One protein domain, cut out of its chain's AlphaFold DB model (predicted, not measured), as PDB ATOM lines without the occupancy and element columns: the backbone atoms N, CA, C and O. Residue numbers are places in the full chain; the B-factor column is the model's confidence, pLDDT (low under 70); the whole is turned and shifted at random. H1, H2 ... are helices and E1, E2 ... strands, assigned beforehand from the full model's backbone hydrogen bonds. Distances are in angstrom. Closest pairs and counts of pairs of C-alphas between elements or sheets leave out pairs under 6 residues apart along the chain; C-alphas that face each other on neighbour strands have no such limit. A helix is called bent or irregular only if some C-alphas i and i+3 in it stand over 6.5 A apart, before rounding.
ATOM      1  N   ASN A  12     148.128 143.658 156.286       96.81
ATOM      2  CA  ASN A  12     149.097 142.986 157.155       96.81
ATOM      3  C   ASN A  12     150.509 143.559 156.998       96.81
ATOM      4  O   ASN A  12     151.146 143.977 157.965       96.81
ATOM      5  N   LEU A  13     150.985 143.587 155.753       96.44
ATOM      6  CA  LEU A  13     152.313 144.070 155.401       96.44
ATOM      7  C   LEU A  13     152.505 145.532 155.836       96.44
ATOM      8  O   LEU A  13     153.509 145.858 156.475       96.44
ATOM      9  N   GLN A  14     151.492 146.370 155.606       96.94
ATOM     10  CA  GLN A  14     151.501 147.761 156.041       96.94
ATOM     11  C   GLN A  14     151.565 147.888 157.559       96.94
ATOM     12  O   GLN A  14     152.455 148.559 158.082       96.94
ATOM     13  N   THR A  15     150.658 147.234 158.283       96.06
ATOM     14  CA  THR A  15     150.610 147.285 159.748       96.06
ATOM     15  C   THR A  15     151.921 146.815 160.385       96.06
ATOM     16  O   THR A  15     152.360 147.400 161.372       96.06
ATOM     17  N   GLN A  16     152.605 145.835 159.789       94.31
ATOM     18  CA  GLN A  16     153.898 145.347 160.274       94.31
ATOM     19  C   GLN A  16     155.076 146.307 160.061       94.31
ATOM     20  O   GLN A  16     156.084 146.170 160.754       94.31
ATOM     21  N   SER A  17     155.021 147.207 159.075       93.75
ATOM     22  CA  SER A  17     156.232 147.906 158.602       93.75
ATOM     23  C   SER A  17     156.124 149.427 158.518       93.75
ATOM     24  O   SER A  17     157.122 150.106 158.735       93.75
ATOM     25  N   LEU A  18     154.941 149.981 158.257       92.38
ATOM     26  CA  LEU A  18     154.760 151.424 158.024       92.38
ATOM     27  C   LEU A  18     153.493 152.017 158.665       92.38
ATOM     28  O   LEU A  18     153.348 153.232 158.776       92.38
ATOM     29  N   GLY A  19     152.565 151.163 159.081       92.88
ATOM     30  CA  GLY A  19     151.270 151.502 159.650       92.88
ATOM     31  C   GLY A  19     150.212 151.954 158.654       92.88
ATOM     32  O   GLY A  19     149.111 151.416 158.700       92.88
ATOM     33  N   GLU A  20     150.506 152.902 157.767       94.75
ATOM     34  CA  GLU A  20     149.557 153.387 156.755       94.75
ATOM     35  C   GLU A  20     150.295 154.024 155.567       94.75
ATOM     36  O   GLU A  20     150.893 155.091 155.721       94.75
ATOM     37  N   ALA A  21     150.227 153.420 154.373       96.38
ATOM     38  CA  ALA A  21     151.061 153.853 153.243       96.38
ATOM     39  C   ALA A  21     150.746 155.280 152.787       96.38
ATOM     40  O   ALA A  21     151.642 156.106 152.611       96.38
ATOM     41  N   MET A  22     149.458 155.605 152.659       97.62
ATOM     42  CA  MET A  22     149.039 156.894 152.107       97.62
ATOM     43  C   MET A  22     149.489 158.083 152.962       97.62
ATOM     44  O   MET A  22     149.856 159.127 152.420       97.62
ATOM     45  N   ARG A  23     149.546 157.922 154.290       95.44
ATOM     46  CA  ARG A  23     150.054 158.958 155.199       95.44
ATOM     47  C   ARG A  23     151.512 159.309 154.927       95.44
ATOM     48  O   ARG A  23     151.882 160.476 155.061       95.44
ATOM     49  N   CYS A  24     152.333 158.337 154.541       95.38
ATOM     50  CA  CYS A  24     153.743 158.558 154.229       95.38
ATOM     51  C   CYS A  24     153.930 159.365 152.933       95.38
ATOM     52  O   CYS A  24     154.858 160.166 152.834       95.38
ATOM     53  N   TYR A  25     153.009 159.234 151.975       96.31
ATOM     54  CA  TYR A  25     153.075 159.926 150.684       96.31
ATOM     55  C   TYR A  25     152.747 161.422 150.744       96.31
ATOM     56  O   TYR A  25     153.081 162.150 149.810       96.31
ATOM     57  N   ARG A  26     152.128 161.916 151.827       90.62
ATOM     58  CA  ARG A  26     151.600 163.295 151.909       90.62
ATOM     59  C   ARG A  26     152.632 164.399 151.645       90.62
ATOM     60  O   ARG A  26     152.265 165.455 151.148       90.62
ATOM     61  N   ASN A  27     153.903 164.142 151.968       90.81
ATOM     62  CA  ASN A  27     155.011 165.096 151.840       90.81
ATOM     63  C   ASN A  27     155.976 164.750 150.689       90.81
ATOM     64  O   ASN A  27     157.065 165.317 150.607       90.81
ATOM     65  N   MET A  28     155.623 163.791 149.830       95.88
ATOM     66  CA  MET A  28     156.432 163.429 148.667       95.88
ATOM     67  C   MET A  28     156.014 164.255 147.445       95.88
ATOM     68  O   MET A  28     154.830 164.474 147.209       95.88
ATOM     69  N   ASP A  29     156.989 164.669 146.632       95.19
ATOM     70  CA  ASP A  29     156.728 165.383 145.372       95.19
ATOM     71  C   ASP A  29     156.311 164.412 144.260       95.19
ATOM     72  O   ASP A  29     155.541 164.759 143.364       95.19
ATOM     73  N   ILE A  30     156.882 163.203 144.298       96.69
ATOM     74  CA  ILE A  30     156.586 162.090 143.395       96.69
ATOM     75  C   ILE A  30     156.529 160.814 144.253       96.69
ATOM     76  O   ILE A  30     157.524 160.086 144.326       96.69
ATOM     77  N   PRO A  31     155.421 160.565 144.972       97.31
ATOM     78  CA  PRO A  31     155.225 159.286 145.643       97.31
ATOM     79  C   PRO A  31     155.140 158.165 144.606       97.31
ATOM     80  O   PRO A  31     154.934 158.403 143.411       97.31
ATOM     81  N   GLY A  32     155.302 156.935 145.058       96.44
ATOM     82  CA  GLY A  32     155.473 155.816 144.159       96.44
ATOM     83  C   GLY A  32     155.306 154.475 144.826       96.44
ATOM     84  O   GLY A  32     154.781 154.378 145.929       96.44
ATOM     85  N   MET A  33     155.763 153.462 144.109       96.94
ATOM     86  CA  MET A  33     155.802 152.074 144.546       96.94
ATOM     87  C   MET A  33     157.069 151.387 144.041       96.94
ATOM     88  O   MET A  33     157.697 151.870 143.101       96.94
ATOM     89  N   ASP A  34     157.390 150.219 144.560       94.94
ATOM     90  CA  ASP A  34     158.253 149.255 143.894       94.94
ATOM     91  C   ASP A  34     157.436 148.065 143.387       94.94
ATOM     92  O   ASP A  34     156.450 147.630 143.975       94.94
ATOM     93  N   GLN A  35     157.826 147.549 142.229       95.31
ATOM     94  CA  GLN A  35     157.410 146.238 141.764       95.31
ATOM     95  C   GLN A  35     158.588 145.612 141.036       95.31
ATOM     96  O   GLN A  35     158.760 145.770 139.825       95.31
ATOM     97  N   LEU A  36     159.428 144.923 141.799       93.31
ATOM     98  CA  LEU A  36     160.703 144.444 141.289       93.31
ATOM     99  C   LEU A  36     160.565 143.147 140.480       93.31
ATOM    100  O   LEU A  36     161.272 142.976 139.489       93.31
ATOM    101  N   CYS A  37     159.661 142.245 140.863       92.69
ATOM    102  CA  CYS A  37     159.384 141.010 140.124       92.69
ATOM    103  C   CYS A  37     158.231 141.205 139.122       92.69
ATOM    104  O   CYS A  37     157.539 142.220 139.169       92.69
ATOM    105  N   ASP A  38     157.978 140.239 138.226       92.44
ATOM    106  CA  ASP A  38     156.813 140.260 137.309       92.44
ATOM    107  C   ASP A  38     155.499 139.915 138.048       92.44
ATOM    108  O   ASP A  38     154.749 139.000 137.700       92.44
ATOM    109  N   GLY A  39     155.257 140.634 139.144       92.75
ATOM    110  CA  GLY A  39     154.061 140.600 139.966       92.75
ATOM    111  C   GLY A  39     153.089 141.727 139.621       92.75
ATOM    112  O   GLY A  39     153.388 142.666 138.877       92.75
ATOM    113  N   ARG A  40     151.882 141.629 140.178       94.31
ATOM    114  CA  ARG A  40     150.831 142.645 140.061       94.31
ATOM    115  C   ARG A  40     150.344 143.012 141.449       94.31
ATOM    116  O   ARG A  40     149.698 142.206 142.111       94.31
ATOM    117  N   GLU A  41     150.621 144.244 141.853       95.19
ATOM    118  CA  GLU A  41     150.221 144.789 143.152       95.19
ATOM    119  C   GLU A  41     149.335 146.012 142.960       95.19
ATOM    120  O   GLU A  41     149.759 147.168 143.053       95.19
ATOM    121  N   PHE A  42     148.067 145.754 142.651       98.25
ATOM    122  CA  PHE A  42     147.116 146.825 142.387       98.25
ATOM    123  C   PHE A  42     146.823 147.656 143.637       98.25
ATOM    124  O   PHE A  42     146.691 148.870 143.543       98.25
ATOM    125  N   THR A  43     146.769 147.034 144.811       98.25
ATOM    126  CA  THR A  43     146.574 147.715 146.099       98.25
ATOM    127  C   THR A  43     147.673 148.741 146.376       98.25
ATOM    128  O   THR A  43     147.363 149.880 146.728       98.25
ATOM    129  N   THR A  44     148.944 148.384 146.161       97.94
ATOM    130  CA  THR A  44     150.087 149.304 146.270       97.94
ATOM    131  C   THR A  44     149.927 150.479 145.305       97.94
ATOM    132  O   THR A  44     149.927 151.642 145.724       97.94
ATOM    133  N   ALA A  45     149.690 150.185 144.022       98.31
ATOM    134  CA  ALA A  45     149.559 151.209 142.991       98.31
ATOM    135  C   ALA A  45     148.403 152.180 143.275       98.31
ATOM    136  O   ALA A  45     148.573 153.398 143.213       98.31
ATOM    137  N   LYS A  46     147.230 151.659 143.653       98.69
ATOM    138  CA  LYS A  46     146.040 152.469 143.939       98.69
ATOM    139  C   LYS A  46     146.225 153.374 145.147       98.69
ATOM    140  O   LYS A  46     145.738 154.500 145.107       98.69
ATOM    141  N   GLN A  47     146.930 152.944 146.191       98.44
ATOM    142  CA  GLN A  47     147.208 153.802 147.347       98.44
ATOM    143  C   GLN A  47     148.056 155.021 146.961       98.44
ATOM    144  O   GLN A  47     147.675 156.158 147.245       98.44
ATOM    145  N   ALA A  48     149.165 154.808 146.247       98.19
ATOM    146  CA  ALA A  48     150.011 155.902 145.770       98.19
ATOM    147  C   ALA A  48     149.270 156.797 144.760       98.19
ATOM    148  O   ALA A  48     149.251 158.020 144.910       98.19
ATOM    149  N   GLN A  49     148.577 156.200 143.784       98.19
ATOM    150  CA  GLN A  49     147.795 156.929 142.785       98.19
ATOM    151  C   GLN A  49     146.722 157.818 143.427       98.19
ATOM    152  O   GLN A  49     146.534 158.958 143.002       98.19
ATOM    153  N   SER A  50     146.052 157.333 144.474       98.56
ATOM    154  CA  SER A  50     145.019 158.095 145.182       98.56
ATOM    155  C   SER A  50     145.587 159.378 145.780       98.56
ATOM    156  O   SER A  50     145.019 160.451 145.577       98.56
ATOM    157  N   VAL A  51     146.751 159.295 146.435       98.06
ATOM    158  CA  VAL A  51     147.436 160.474 146.984       98.06
ATOM    159  C   VAL A  51     147.905 161.409 145.870       98.06
ATOM    160  O   VAL A  51     147.677 162.613 145.959       98.06
ATOM    161  N   VAL A  52     148.490 160.875 144.791       97.62
ATOM    162  CA  VAL A  52     148.923 161.668 143.624       97.62
ATOM    163  C   VAL A  52     147.771 162.484 143.056       97.62
ATOM    164  O   VAL A  52     147.897 163.696 142.875       97.62
ATOM    165  N   ARG A  53     146.631 161.838 142.802       97.56
ATOM    166  CA  ARG A  53     145.458 162.483 142.211       97.56
ATOM    167  C   ARG A  53     144.850 163.508 143.165       97.56
ATOM    168  O   ARG A  53     144.650 164.655 142.767       97.56
ATOM    169  N   GLN A  54     144.623 163.136 144.426       97.69
ATOM    170  CA  GLN A  54     144.006 164.015 145.427       97.69
ATOM    171  C   GLN A  54     144.862 165.245 145.722       97.69
ATOM    172  O   GLN A  54     144.324 166.346 145.849       97.69
ATOM    173  N   ASN A  55     146.187 165.100 145.769       95.56
ATOM    174  CA  ASN A  55     147.101 166.216 146.011       95.56
ATOM    175  C   ASN A  55     147.434 167.003 144.729       95.56
ATOM    176  O   ASN A  55     148.048 168.064 144.805       95.56
ATOM    177  N   GLY A  56     147.001 166.530 143.554       94.56
ATOM    178  CA  GLY A  56     147.297 167.167 142.269       94.56
ATOM    179  C   GLY A  56     148.779 167.108 141.900       94.56
ATOM    180  O   GLY A  56     149.297 168.048 141.297       94.56
ATOM    181  N   LEU A  57     149.469 166.035 142.292       94.75
ATOM    182  CA  LEU A  57     150.885 165.841 141.996       94.75
ATOM    183  C   LEU A  57     151.086 165.498 140.517       94.75
ATOM    184  O   LEU A  57     150.214 164.949 139.844       94.75
ATOM    185  N   ARG A  58     152.276 165.827 140.009       90.81
ATOM    186  CA  ARG A  58     152.608 165.726 138.579       90.81
ATOM    187  C   ARG A  58     152.748 164.296 138.054       90.81
ATOM    188  O   ARG A  58     152.734 164.104 136.843       90.81
ATOM    189  N   GLY A  59     152.931 163.319 138.936       92.94
ATOM    190  CA  GLY A  59     153.161 161.939 138.542       92.94
ATOM    191  C   GLY A  59     153.457 161.026 139.721       92.94
ATOM    192  O   GLY A  59     153.538 161.470 140.866       92.94
ATOM    193  N   MET A  60     153.628 159.752 139.391       96.31
ATOM    194  CA  MET A  60     153.938 158.665 140.308       96.31
ATOM    195  C   MET A  60     155.167 157.925 139.789       96.31
ATOM    196  O   MET A  60     155.268 157.682 138.580       96.31
ATOM    197  N   VAL A  61     156.085 157.580 140.689       97.81
ATOM    198  CA  VAL A  61     157.281 156.800 140.354       97.81
ATOM    199  C   VAL A  61     157.048 155.312 140.594       97.81
ATOM    200  O   VAL A  61     156.311 154.946 141.507       97.81
ATOM    201  N   SER A  62     157.682 154.451 139.801       97.88
ATOM    202  CA  SER A  62     157.892 153.073 140.221       97.88
ATOM    203  C   SER A  62     159.303 152.581 139.959       97.88
ATOM    204  O   SER A  62     159.821 152.752 138.854       97.88
ATOM    205  N   GLU A  63     159.904 151.978 140.984       97.00
ATOM    206  CA  GLU A  63     161.071 151.121 140.812       97.00
ATOM    207  C   GLU A  63     160.628 149.761 140.270       97.00
ATOM    208  O   GLU A  63     159.746 149.112 140.832       97.00
ATOM    209  N   ILE A  64     161.215 149.343 139.152       95.44
ATOM    210  CA  ILE A  64     160.754 148.186 138.386       95.44
ATOM    211  C   ILE A  64     161.911 147.326 137.890       95.44
ATOM    212  O   ILE A  64     163.049 147.784 137.796       95.44
ATOM    213  N   TYR A  65     161.590 146.083 137.534       94.25
ATOM    214  CA  TYR A  65     162.500 145.094 136.939       94.25
ATOM    215  C   TYR A  65     163.596 144.553 137.868       94.25
ATOM    216  O   TYR A  65     164.397 143.726 137.455       94.25
ATOM    217  N   GLY A  66     163.629 144.946 139.144       92.44
ATOM    218  CA  GLY A  66     164.751 144.626 140.032       92.44
ATOM    219  C   GLY A  66     164.931 143.163 140.435       92.44
ATOM    220  O   GLY A  66     165.967 142.803 140.972       92.44
ATOM    221  N   VAL A  67     163.943 142.313 140.177       92.75
ATOM    222  CA  VAL A  67     163.973 140.868 140.455       92.75
ATOM    223  C   VAL A  67     163.483 140.126 139.199       92.75
ATOM    224  O   VAL A  67     162.870 139.063 139.265       92.75
ATOM    225  N   THR A  68     163.717 140.703 138.014       87.12
ATOM    226  CA  THR A  68     163.462 140.032 136.733       87.12
ATOM    227  C   THR A  68     164.725 139.310 136.284       87.12
ATOM    228  O   THR A  68     165.806 139.878 136.309       87.12
ATOM    229  N   ASN A  69     164.641 138.034 135.929       88.94
ATOM    230  CA  ASN A  69     165.819 137.240 135.581       88.94
ATOM    231  C   ASN A  69     166.524 137.761 134.299       88.94
ATOM    232  O   ASN A  69     166.041 138.671 133.625       88.94
ATOM    233  N   TRP A  70     167.680 137.190 133.948       89.38
ATOM    234  CA  TRP A  70     168.466 137.594 132.772       89.38
ATOM    235  C   TRP A  70     167.738 137.427 131.428       89.38
ATOM    236  O   TRP A  70     168.107 138.063 130.443       89.38
ATOM    237  N   ASP A  71     166.715 136.577 131.387       91.00
ATOM    238  CA  ASP A  71     165.901 136.243 130.219       91.00
ATOM    239  C   ASP A  71     164.592 137.048 130.130       91.00
ATOM    240  O   ASP A  71     163.723 136.725 129.319       91.00
ATOM    241  N   PHE A  72     164.425 138.103 130.937       93.31
ATOM    242  CA  PHE A  72     163.203 138.902 130.921       93.31
ATOM    243  C   PHE A  72     163.036 139.666 129.602       93.31
ATOM    244  O   PHE A  72     163.827 140.543 129.251       93.31
ATOM    245  N   THR A  73     161.985 139.330 128.856       93.44
ATOM    246  CA  THR A  73     161.802 139.801 127.480       93.44
ATOM    247  C   THR A  73     161.261 141.231 127.414       93.44
ATOM    248  O   THR A  73     160.733 141.765 128.396       93.44
ATOM    249  N   PHE A  74     161.343 141.882 126.248       93.44
ATOM    250  CA  PHE A  74     160.750 143.211 126.059       93.44
ATOM    251  C   PHE A  74     159.218 143.200 126.161       93.44
ATOM    252  O   PHE A  74     158.634 144.178 126.629       93.44
ATOM    253  N   GLU A  75     158.553 142.093 125.823       92.44
ATOM    254  CA  GLU A  75     157.126 141.897 126.099       92.44
ATOM    255  C   GLU A  75     156.857 141.857 127.609       92.44
ATOM    256  O   GLU A  75     155.872 142.438 128.081       92.44
ATOM    257  N   GLY A  76     157.747 141.216 128.375       93.19
ATOM    258  CA  GLY A  76     157.770 141.253 129.837       93.19
ATOM    259  C   GLY A  76     157.831 142.691 130.348       93.19
ATOM    260  O   GLY A  76     156.885 143.148 131.000       93.19
ATOM    261  N   HIS A  77     158.867 143.432 129.939       94.56
ATOM    262  CA  HIS A  77     159.063 144.842 130.288       94.56
ATOM    263  C   HIS A  77     157.829 145.689 129.961       94.56
ATOM    264  O   HIS A  77     157.311 146.398 130.831       94.56
ATOM    265  N   LYS A  78     157.314 145.575 128.731       94.88
ATOM    266  CA  LYS A  78     156.122 146.295 128.279       94.88
ATOM    267  C   LYS A  78     154.910 145.967 129.140       94.88
ATOM    268  O   LYS A  78     154.288 146.878 129.662       94.88
ATOM    269  N   GLY A  79     154.559 144.699 129.333       94.31
ATOM    270  CA  GLY A  79     153.325 144.404 130.070       94.31
ATOM    271  C   GLY A  79     153.402 144.720 131.564       94.31
ATOM    272  O   GLY A  79     152.381 145.094 132.136       94.31
ATOM    273  N   GLN A  80     154.586 144.657 132.184       95.12
ATOM    274  CA  GLN A  80     154.752 145.087 133.574       95.12
ATOM    275  C   GLN A  80     154.624 146.610 133.689       95.12
ATOM    276  O   GLN A  80     153.963 147.104 134.599       95.12
ATOM    277  N   GLY A  81     155.193 147.362 132.742       96.50
ATOM    278  CA  GLY A  81     155.030 148.814 132.706       96.50
ATOM    279  C   GLY A  81     153.610 149.252 132.325       96.50
ATOM    280  O   GLY A  81     153.120 150.244 132.856       96.50
ATOM    281  N   ASP A  82     152.919 148.519 131.449       96.94
ATOM    282  CA  ASP A  82     151.590 148.881 130.949       96.94
ATOM    283  C   ASP A  82     150.547 148.880 132.074       96.94
ATOM    284  O   ASP A  82     149.813 149.857 132.231       96.94
ATOM    285  N   TRP A  83     150.487 147.828 132.900       97.25
ATOM    286  CA  TRP A  83     149.512 147.795 133.996       97.25
ATOM    287  C   TRP A  83     149.795 148.884 135.034       97.25
ATOM    288  O   TRP A  83     148.866 149.504 135.549       97.25
ATOM    289  N   GLN A  84     151.071 149.172 135.300       98.12
ATOM    290  CA  GLN A  84     151.467 150.247 136.204       98.12
ATOM    291  C   GLN A  84     151.107 151.624 135.638       98.12
ATOM    292  O   GLN A  84     150.607 152.477 136.371       98.12
ATOM    293  N   ALA A  85     151.285 151.834 134.331       97.56
ATOM    294  CA  ALA A  85     150.869 153.052 133.644       97.56
ATOM    295  C   ALA A  85     149.345 153.242 133.708       97.56
ATOM    296  O   ALA A  85     148.869 154.335 134.025       97.56
ATOM    297  N   ALA A  86     148.566 152.170 133.512       97.19
ATOM    298  CA  ALA A  86     147.114 152.193 133.714       97.19
ATOM    299  C   ALA A  86     146.726 152.554 135.163       97.19
ATOM    300  O   ALA A  86     145.678 153.156 135.392       97.19
ATOM    301  N   LEU A  87     147.589 152.254 136.137       97.81
ATOM    302  CA  LEU A  87     147.417 152.627 137.542       97.81
ATOM    303  C   LEU A  87     148.212 153.880 137.955       97.81
ATOM    304  O   LEU A  87     148.338 154.169 139.141       97.81
ATOM    305  N   GLY A  88     148.633 154.708 136.993       96.06
ATOM    306  CA  GLY A  88     149.110 156.075 137.227       96.06
ATOM    307  C   GLY A  88     150.625 156.268 137.287       96.06
ATOM    308  O   GLY A  88     151.067 157.416 137.393       96.06
ATOM    309  N   VAL A  89     151.422 155.200 137.172       97.81
ATOM    310  CA  VAL A  89     152.883 155.313 137.076       97.81
ATOM    311  C   VAL A  89     153.256 156.047 135.792       97.81
ATOM    312  O   VAL A  89     152.829 155.698 134.697       97.81
ATOM    313  N   THR A  90     154.050 157.101 135.946       94.88
ATOM    314  CA  THR A  90     154.473 157.994 134.852       94.88
ATOM    315  C   THR A  90     155.976 158.240 134.855       94.88
ATOM    316  O   THR A  90     156.527 158.706 133.862       94.88
ATOM    317  N   LEU A  91     156.669 157.881 135.936       96.31
ATOM    318  CA  LEU A  91     158.122 157.840 136.002       96.31
ATOM    319  C   LEU A  91     158.553 156.408 136.321       96.31
ATOM    320  O   LEU A  91     158.292 155.911 137.411       96.31
ATOM    321  N   ARG A  92     159.204 155.743 135.371       95.69
ATOM    322  CA  ARG A  92     159.732 154.388 135.558       95.69
ATOM    323  C   ARG A  92     161.213 154.463 135.897       95.69
ATOM    324  O   ARG A  92     161.963 155.152 135.208       95.69
ATOM    325  N   VAL A  93     161.620 153.770 136.951       95.81
ATOM    326  CA  VAL A  93     163.007 153.677 137.410       95.81
ATOM    327  C   VAL A  93     163.421 152.222 137.277       95.81
ATOM    328  O   VAL A  93     162.994 151.373 138.051       95.81
ATOM    329  N   HIS A  94     164.210 151.921 136.251       93.94
ATOM    330  CA  HIS A  94     164.699 150.565 136.036       93.94
ATOM    331  C   HIS A  94     165.771 150.248 137.080       93.94
ATOM    332  O   HIS A  94     166.785 150.947 137.164       93.94
ATOM    333  N   HIS A  95     165.566 149.176 137.832       91.31
ATOM    334  CA  HIS A  95     166.592 148.560 138.657       91.31
ATOM    335  C   HIS A  95     167.375 147.572 137.775       91.31
ATOM    336  O   HIS A  95     166.797 146.647 137.228       91.31
ATOM    337  N   LEU A  96     168.672 147.717 137.537       87.06
ATOM    338  CA  LEU A  96     169.514 148.872 137.824       87.06
ATOM    339  C   LEU A  96     170.513 149.067 136.668       87.06
ATOM    340  O   LEU A  96     170.786 148.144 135.898       87.06
ATOM    341  N   ALA A  97     171.090 150.263 136.541       88.94
ATOM    342  CA  ALA A  97     172.239 150.495 135.666       88.94
ATOM    343  C   ALA A  97     173.532 150.243 136.451       88.94
ATOM    344  O   ALA A  97     173.828 150.935 137.425       88.94
ATOM    345  N   TRP A  98     174.296 149.230 136.048       87.81
ATOM    346  CA  TRP A  98     175.439 148.758 136.823       87.81
ATOM    347  C   TRP A  98     176.653 149.638 136.549       87.81
ATOM    348  O   TRP A  98     176.977 149.915 135.393       87.81
ATOM    349  N   GLN A  99     177.386 150.017 137.596       88.75
ATOM    350  CA  GLN A  99     178.676 150.687 137.416       88.75
ATOM    351  C   GLN A  99     179.736 149.726 136.848       88.75
ATOM    352  O   GLN A  99     180.588 150.139 136.065       88.75
ATOM    353  N   SER A 100     179.703 148.445 137.234       87.50
ATOM    354  CA  SER A 100     180.635 147.414 136.768       87.50
ATOM    355  C   SER A 100     180.015 146.019 136.866       87.50
ATOM    356  O   SER A 100     179.279 145.731 137.802       87.50
ATOM    357  N   MET A 101     180.368 145.142 135.922       88.94
ATOM    358  CA  MET A 101     180.066 143.700 135.944       88.94
ATOM    359  C   MET A 101     181.270 142.846 136.383       88.94
ATOM    360  O   MET A 101     181.267 141.626 136.231       88.94
ATOM    361  N   ALA A 102     182.343 143.459 136.888       92.00
ATOM    362  CA  ALA A 102     183.542 142.719 137.271       92.00
ATOM    363  C   ALA A 102     183.297 141.772 138.463       92.00
ATOM    364  O   ALA A 102     182.498 142.045 139.357       92.00
ATOM    365  N   GLY A 103     184.050 140.668 138.502       91.50
ATOM    366  CA  GLY A 103     184.036 139.729 139.625       91.50
ATOM    367  C   GLY A 103     182.688 139.035 139.808       91.50
ATOM    368  O   GLY A 103     182.162 138.445 138.865       91.50
ATOM    369  N   GLU A 104     182.171 139.088 141.033       89.19
ATOM    370  CA  GLU A 104     180.909 138.460 141.437       89.19
ATOM    371  C   GLU A 104     179.675 139.225 140.951       89.19
ATOM    372  O   GLU A 104     178.623 138.615 140.798       89.19
ATOM    373  N   ALA A 105     179.810 140.516 140.617       86.00
ATOM    374  CA  ALA A 105     178.690 141.336 140.161       86.00
ATOM    375  C   ALA A 105     177.989 140.711 138.945       86.00
ATOM    376  O   ALA A 105     176.772 140.664 138.918       86.00
ATOM    377  N   LYS A 106     178.721 140.112 137.987       86.56
ATOM    378  CA  LYS A 106     178.134 139.417 136.814       86.56
ATOM    379  C   LYS A 106     177.162 138.274 137.135       86.56
ATOM    380  O   LYS A 106     176.542 137.759 136.210       86.56
ATOM    381  N   ARG A 107     177.117 137.803 138.386       86.38
ATOM    382  CA  ARG A 107     176.191 136.759 138.852       86.38
ATOM    383  C   ARG A 107     174.916 137.332 139.470       86.38
ATOM    384  O   ARG A 107     174.015 136.555 139.770       86.38
ATOM    385  N   ASP A 108     174.861 138.643 139.678       85.75
ATOM    386  CA  ASP A 108     173.687 139.329 140.200       85.75
ATOM    387  C   ASP A 108     172.553 139.365 139.158       85.75
ATOM    388  O   ASP A 108     172.767 139.092 137.970       85.75
ATOM    389  N   TYR A 109     171.337 139.665 139.605       85.25
ATOM    390  CA  TYR A 109     170.142 139.802 138.770       85.25
ATOM    391  C   TYR A 109     169.384 141.064 139.201       85.25
ATOM    392  O   TYR A 109     169.386 141.398 140.384       85.25
ATOM    393  N   PRO A 110     168.784 141.825 138.270       90.69
ATOM    394  CA  PRO A 110     168.321 141.462 136.926       90.69
ATOM    395  C   PRO A 110     169.348 141.685 135.804       90.69
ATOM    396  O   PRO A 110     170.473 142.107 136.063       90.69
ATOM    397  N   ALA A 111     168.959 141.429 134.544       89.12
ATOM    398  CA  ALA A 111     169.771 141.801 133.381       89.12
ATOM    399  C   ALA A 111     170.171 143.287 133.426       89.12
ATOM    400  O   ALA A 111     169.353 144.158 133.728       89.12
ATOM    401  N   ALA A 112     171.418 143.592 133.057       89.81
ATOM    402  CA  ALA A 112     171.849 144.978 132.911       89.81
ATOM    403  C   ALA A 112     171.015 145.703 131.831       89.81
ATOM    404  O   ALA A 112     170.651 145.128 130.804       89.81
ATOM    405  N   ILE A 113     170.751 146.993 132.041       90.75
ATOM    406  CA  ILE A 113     170.053 147.861 131.067       90.75
ATOM    407  C   ILE A 113     171.013 148.793 130.306       90.75
ATOM    408  O   ILE A 113     170.613 149.470 129.364       90.75
ATOM    409  N   GLY A 114     172.273 148.868 130.748       89.06
ATOM    410  CA  GLY A 114     173.321 149.709 130.166       89.06
ATOM    411  C   GLY A 114     174.189 148.968 129.151       89.06
ATOM    412  O   GLY A 114     173.882 147.844 128.763       89.06
ATOM    413  N   TYR A 115     175.315 149.581 128.773       89.88
ATOM    414  CA  TYR A 115     176.252 149.096 127.743       89.88
ATOM    415  C   TYR A 115     176.750 147.653 127.935       89.88
ATOM    416  O   TYR A 115     177.311 147.067 127.013       89.88
ATOM    417  N   GLN A 116     176.606 147.085 129.134       90.12
ATOM    418  CA  GLN A 116     176.984 145.703 129.408       90.12
ATOM    419  C   GLN A 116     175.983 144.675 128.861       90.12
ATOM    420  O   GLN A 116     176.310 143.494 128.759       90.12
ATOM    421  N   SER A 117     174.770 145.107 128.518       89.56
ATOM    422  CA  SER A 117     173.747 144.259 127.923       89.56
ATOM    423  C   SER A 117     173.814 144.306 126.400       89.56
ATOM    424  O   SER A 117     173.841 145.400 125.831       89.56
ATOM    425  N   PRO A 118     173.762 143.149 125.710       89.00
ATOM    426  CA  PRO A 118     173.709 143.117 124.248       89.00
ATOM    427  C   PRO A 118     172.414 143.729 123.692       89.00
ATOM    428  O   PRO A 118     172.335 143.992 122.497       89.00
ATOM    429  N   TRP A 119     171.418 143.958 124.555       90.25
ATOM    430  CA  TRP A 119     170.111 144.510 124.210       90.25
ATOM    431  C   TRP A 119     169.965 146.003 124.551       90.25
ATOM    432  O   TRP A 119     168.862 146.543 124.478       90.25
ATOM    433  N   CYS A 120     171.041 146.673 124.983       90.75
ATOM    434  CA  CYS A 120     170.971 148.053 125.481       90.75
ATOM    435  C   CYS A 120     170.417 149.047 124.446       90.75
ATOM    436  O   CYS A 120     169.558 149.863 124.785       90.75
ATOM    437  N   ASP A 121     170.812 148.919 123.179       92.50
ATOM    438  CA  ASP A 121     170.340 149.783 122.089       92.50
ATOM    439  C   ASP A 121     168.859 149.535 121.737       92.50
ATOM    440  O   ASP A 121     168.168 150.407 121.202       92.50
ATOM    441  N   GLN A 122     168.341 148.354 122.073       93.94
ATOM    442  CA  GLN A 122     166.982 147.910 121.780       93.94
ATOM    443  C   GLN A 122     165.962 148.407 122.814       93.94
ATOM    444  O   GLN A 122     164.774 148.490 122.492       93.94
ATOM    445  N   TYR A 123     166.395 148.835 124.009       92.19
ATOM    446  CA  TYR A 123     165.494 149.391 125.034       92.19
ATOM    447  C   TYR A 123     164.708 150.609 124.545       92.19
ATOM    448  O   TYR A 123     163.607 150.859 125.037       92.19
ATOM    449  N   LYS A 124     165.202 151.317 123.519       93.19
ATOM    450  CA  LYS A 124     164.453 152.388 122.855       93.19
ATOM    451  C   LYS A 124     163.044 151.950 122.434       93.19
ATOM    452  O   LYS A 124     162.128 152.760 122.514       93.19
ATOM    453  N   MET A 125     162.841 150.690 122.041       91.81
ATOM    454  CA  MET A 125     161.517 150.170 121.671       91.81
ATOM    455  C   MET A 125     160.512 150.252 122.828       91.81
ATOM    456  O   MET A 125     159.363 150.648 122.630       91.81
ATOM    457  N   VAL A 126     160.956 149.926 124.042       92.94
ATOM    458  CA  VAL A 126     160.138 149.988 125.259       92.94
ATOM    459  C   VAL A 126     160.018 151.433 125.749       92.94
ATOM    460  O   VAL A 126     158.917 151.910 126.028       92.94
ATOM    461  N   GLU A 127     161.127 152.170 125.801       94.00
ATOM    462  CA  GLU A 127     161.153 153.526 126.358       94.00
ATOM    463  C   GLU A 127     160.424 154.559 125.485       94.00
ATOM    464  O   GLU A 127     159.749 155.446 126.017       94.00
ATOM    465  N   ASP A 128     160.473 154.438 124.154       94.69
ATOM    466  CA  ASP A 128     159.697 155.300 123.252       94.69
ATOM    467  C   ASP A 128     158.187 155.057 123.414       94.69
ATOM    468  O   ASP A 128     157.402 156.011 123.375       94.69
ATOM    469  N   HIS A 129     157.769 153.800 123.615       94.31
ATOM    470  CA  HIS A 129     156.372 153.451 123.897       94.31
ATOM    471  C   HIS A 129     155.888 154.157 125.164       94.31
ATOM    472  O   HIS A 129     154.928 154.931 125.108       94.31
ATOM    473  N   PHE A 130     156.597 153.997 126.284       95.50
ATOM    474  CA  PHE A 130     156.197 154.636 127.539       95.50
ATOM    475  C   PHE A 130     156.326 156.157 127.515       95.50
ATOM    476  O   PHE A 130     155.506 156.840 128.124       95.50
ATOM    477  N   SER A 131     157.263 156.713 126.748       93.75
ATOM    478  CA  SER A 131     157.337 158.160 126.524       93.75
ATOM    479  C   SER A 131     156.059 158.694 125.866       93.75
ATOM    480  O   SER A 131     155.510 159.705 126.307       93.75
ATOM    481  N   ARG A 132     155.524 157.994 124.855       92.62
ATOM    482  CA  ARG A 132     154.257 158.360 124.192       92.62
ATOM    483  C   ARG A 132     153.051 158.157 125.105       92.62
ATOM    484  O   ARG A 132     152.193 159.037 125.174       92.62
ATOM    485  N   VAL A 133     153.002 157.038 125.832       93.56
ATOM    486  CA  VAL A 133     151.954 156.771 126.832       93.56
ATOM    487  C   VAL A 133     151.932 157.890 127.876       93.56
ATOM    488  O   VAL A 133     150.879 158.470 128.136       93.56
ATOM    489  N   ASN A 134     153.090 158.291 128.397       93.19
ATOM    490  CA  ASN A 134     153.197 159.346 129.400       93.19
ATOM    491  C   ASN A 134     152.694 160.705 128.910       93.19
ATOM    492  O   ASN A 134     152.088 161.435 129.696       93.19
ATOM    493  N   ILE A 135     152.856 161.041 127.624       89.38
ATOM    494  CA  ILE A 135     152.245 162.254 127.055       89.38
ATOM    495  C   ILE A 135     150.722 162.211 127.220       89.38
ATOM    496  O   ILE A 135     150.124 163.212 127.600       89.38
ATOM    497  N   ALA A 136     150.074 161.071 126.980       88.56
ATOM    498  CA  ALA A 136     148.629 160.946 127.166       88.56
ATOM    499  C   ALA A 136     148.232 160.936 128.655       88.56
ATOM    500  O   ALA A 136     147.255 161.578 129.045       88.56
ATOM    501  N   LEU A 137     148.994 160.230 129.497       92.06
ATOM    502  CA  LEU A 137     148.619 159.967 130.891       92.06
ATOM    503  C   LEU A 137     148.942 161.107 131.870       92.06
ATOM    504  O   LEU A 137     148.354 161.154 132.949       92.06
ATOM    505  N   THR A 138     149.802 162.055 131.495       92.00
ATOM    506  CA  THR A 138     150.150 163.228 132.325       92.00
ATOM    507  C   THR A 138     149.316 164.476 132.011       92.00
ATOM    508  O   THR A 138     149.329 165.440 132.773       92.00
ATOM    509  N   ARG A 139     148.525 164.473 130.931       88.06
ATOM    510  CA  ARG A 139     147.722 165.632 130.496       88.06
ATOM    511  C   ARG A 139     146.342 165.685 131.126       88.06
ATOM    512  O   ARG A 139     145.746 164.643 131.390       88.06
ATOM    513  N   GLY A 140     145.818 166.889 131.342       90.56
ATOM    514  CA  GLY A 140     144.477 167.085 131.887       90.56
ATOM    515  C   GLY A 140     144.312 166.524 133.305       90.56
ATOM    516  O   GLY A 140     145.231 166.585 134.120       90.56
ATOM    517  N   SER A 141     143.142 165.961 133.597       93.19
ATOM    518  CA  SER A 141     142.803 165.374 134.900       93.19
ATOM    519  C   SER A 141     142.295 163.935 134.755       93.19
ATOM    520  O   SER A 141     141.699 163.602 133.727       93.19
ATOM    521  N   PRO A 142     142.519 163.061 135.754       94.31
ATOM    522  CA  PRO A 142     141.945 161.716 135.755       94.31
ATOM    523  C   PRO A 142     140.414 161.783 135.796       94.31
ATOM    524  O   PRO A 142     139.837 162.643 136.461       94.31
TER     525      PRO A 142
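This is residues 12 to 142 of the 369 residues of an uncharacterized protein of Dacryopinax primogenitus (strain DJM 731) (UniProt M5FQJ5). A small, strongly twisted sheet of three parallel strands, E1, E2 and E3, has two helices, H3 and H4, covering one face, and a long helix, H5, side by side with H4 near the edge strand E3. Two short helices, H1 and H2, lie far from the middle, H2 packed on H3, while the long unnamed stretch of residues 95 to 119 loops out to as far as 28 A from the mean of the C-alphas. The printed part has 131 residues, with five named helices and three named strands in the order H1, H2, E1, H3, E2, H4, E3, H5; the sheet runs E1, E2, E3. The class is mixed, helices and strands, and the whole is compact, with a radius of gyration of the C-alphas of 15.8 A and spans of 44 by 37 by 23 A.

H1 takes residues 12 to 17, beginning at C-alpha 12 at (149.097, 142.986, 157.155), and H2 takes residues 21 to 25. E1, residues 30 to 35, is 16.0 A long from first to last C-alpha and begins at C-alpha 30 at (156.586, 162.090, 143.395). H3 follows with residues 42 to 55 and is 19.7 A long. E2 is residues 60 to 64, 12.6 A long. H4, residues 74 to 86, measures 18.0 A, and E3, residues 89 to 94, measures 12.8 A. H5, residues 120 to 137, is the longest helix at 25.9 A and ends at C-alpha 137 at (148.619, 159.967, 130.891). H5 has a kink of 30 degrees near residue 127; it is neither bent nor irregular, but only just: C-alphas 121 and 124 are 6.5 A apart.

E2 is the inner strand of the sheet. E1 and E2 are parallel at 26 degrees, with N 35 and O 63 2.8 A apart and N 33 and O 61 3.0 A apart, within hydrogen-bond range. E2 and E3 are parallel at 30 degrees, with N 93 and O 62 at 2.8 A. H3 and H4 are on the same face, two layers with helices on one face of a sheet. H3 lies over E1 and E2 at a height over the sheet of 8.8 A and runs along the strands, at 5 degrees to E1 on the local plane; its closest C-alphas to E1 are Gly 32 and Ala 48, 5.7 A. H4 lies over E2 and E3 at a height of 10.1 A and runs along the strands, at 15 degrees to E3 on the local plane. E1, H3, E2 and E2, H4, E3 are strand-helix-strand units, two parallel neighbour strands joined through a helix, each with a right-handed crossover. H3 and H4 are close but not clearly touching, the closest C-alphas, Ala 45 and Gln 84, being 7.1 A apart. H4 and H5 touch at a shallow tilt of 17 degrees, the same way, closest at the C-alphas of Lys 78 and Val 126, 6.2 A. H5 only grazes the sheet, with residues 127 to 137. H3 touches H2 with its residues 47 to 51 alone, and the closest C-alphas of the two are those of Met 22 and Gln 47, 6.0 A apart. H1 touches no helix and is apart from H3, among others. Every O i to N i+4 pair is within hydrogen-bond range in H1, H2 and H3, against 8 of 9 in H4 and 10 of 14 in H5.

The two C-alphas farthest apart are those of Gly 103 and Ser 141, 48.8 A. The printed part has no cut. The link from E3 to H5, 25 residues, is long. The mean pLDDT of the printed part is 93.6, and no printed residue of this model is under 70.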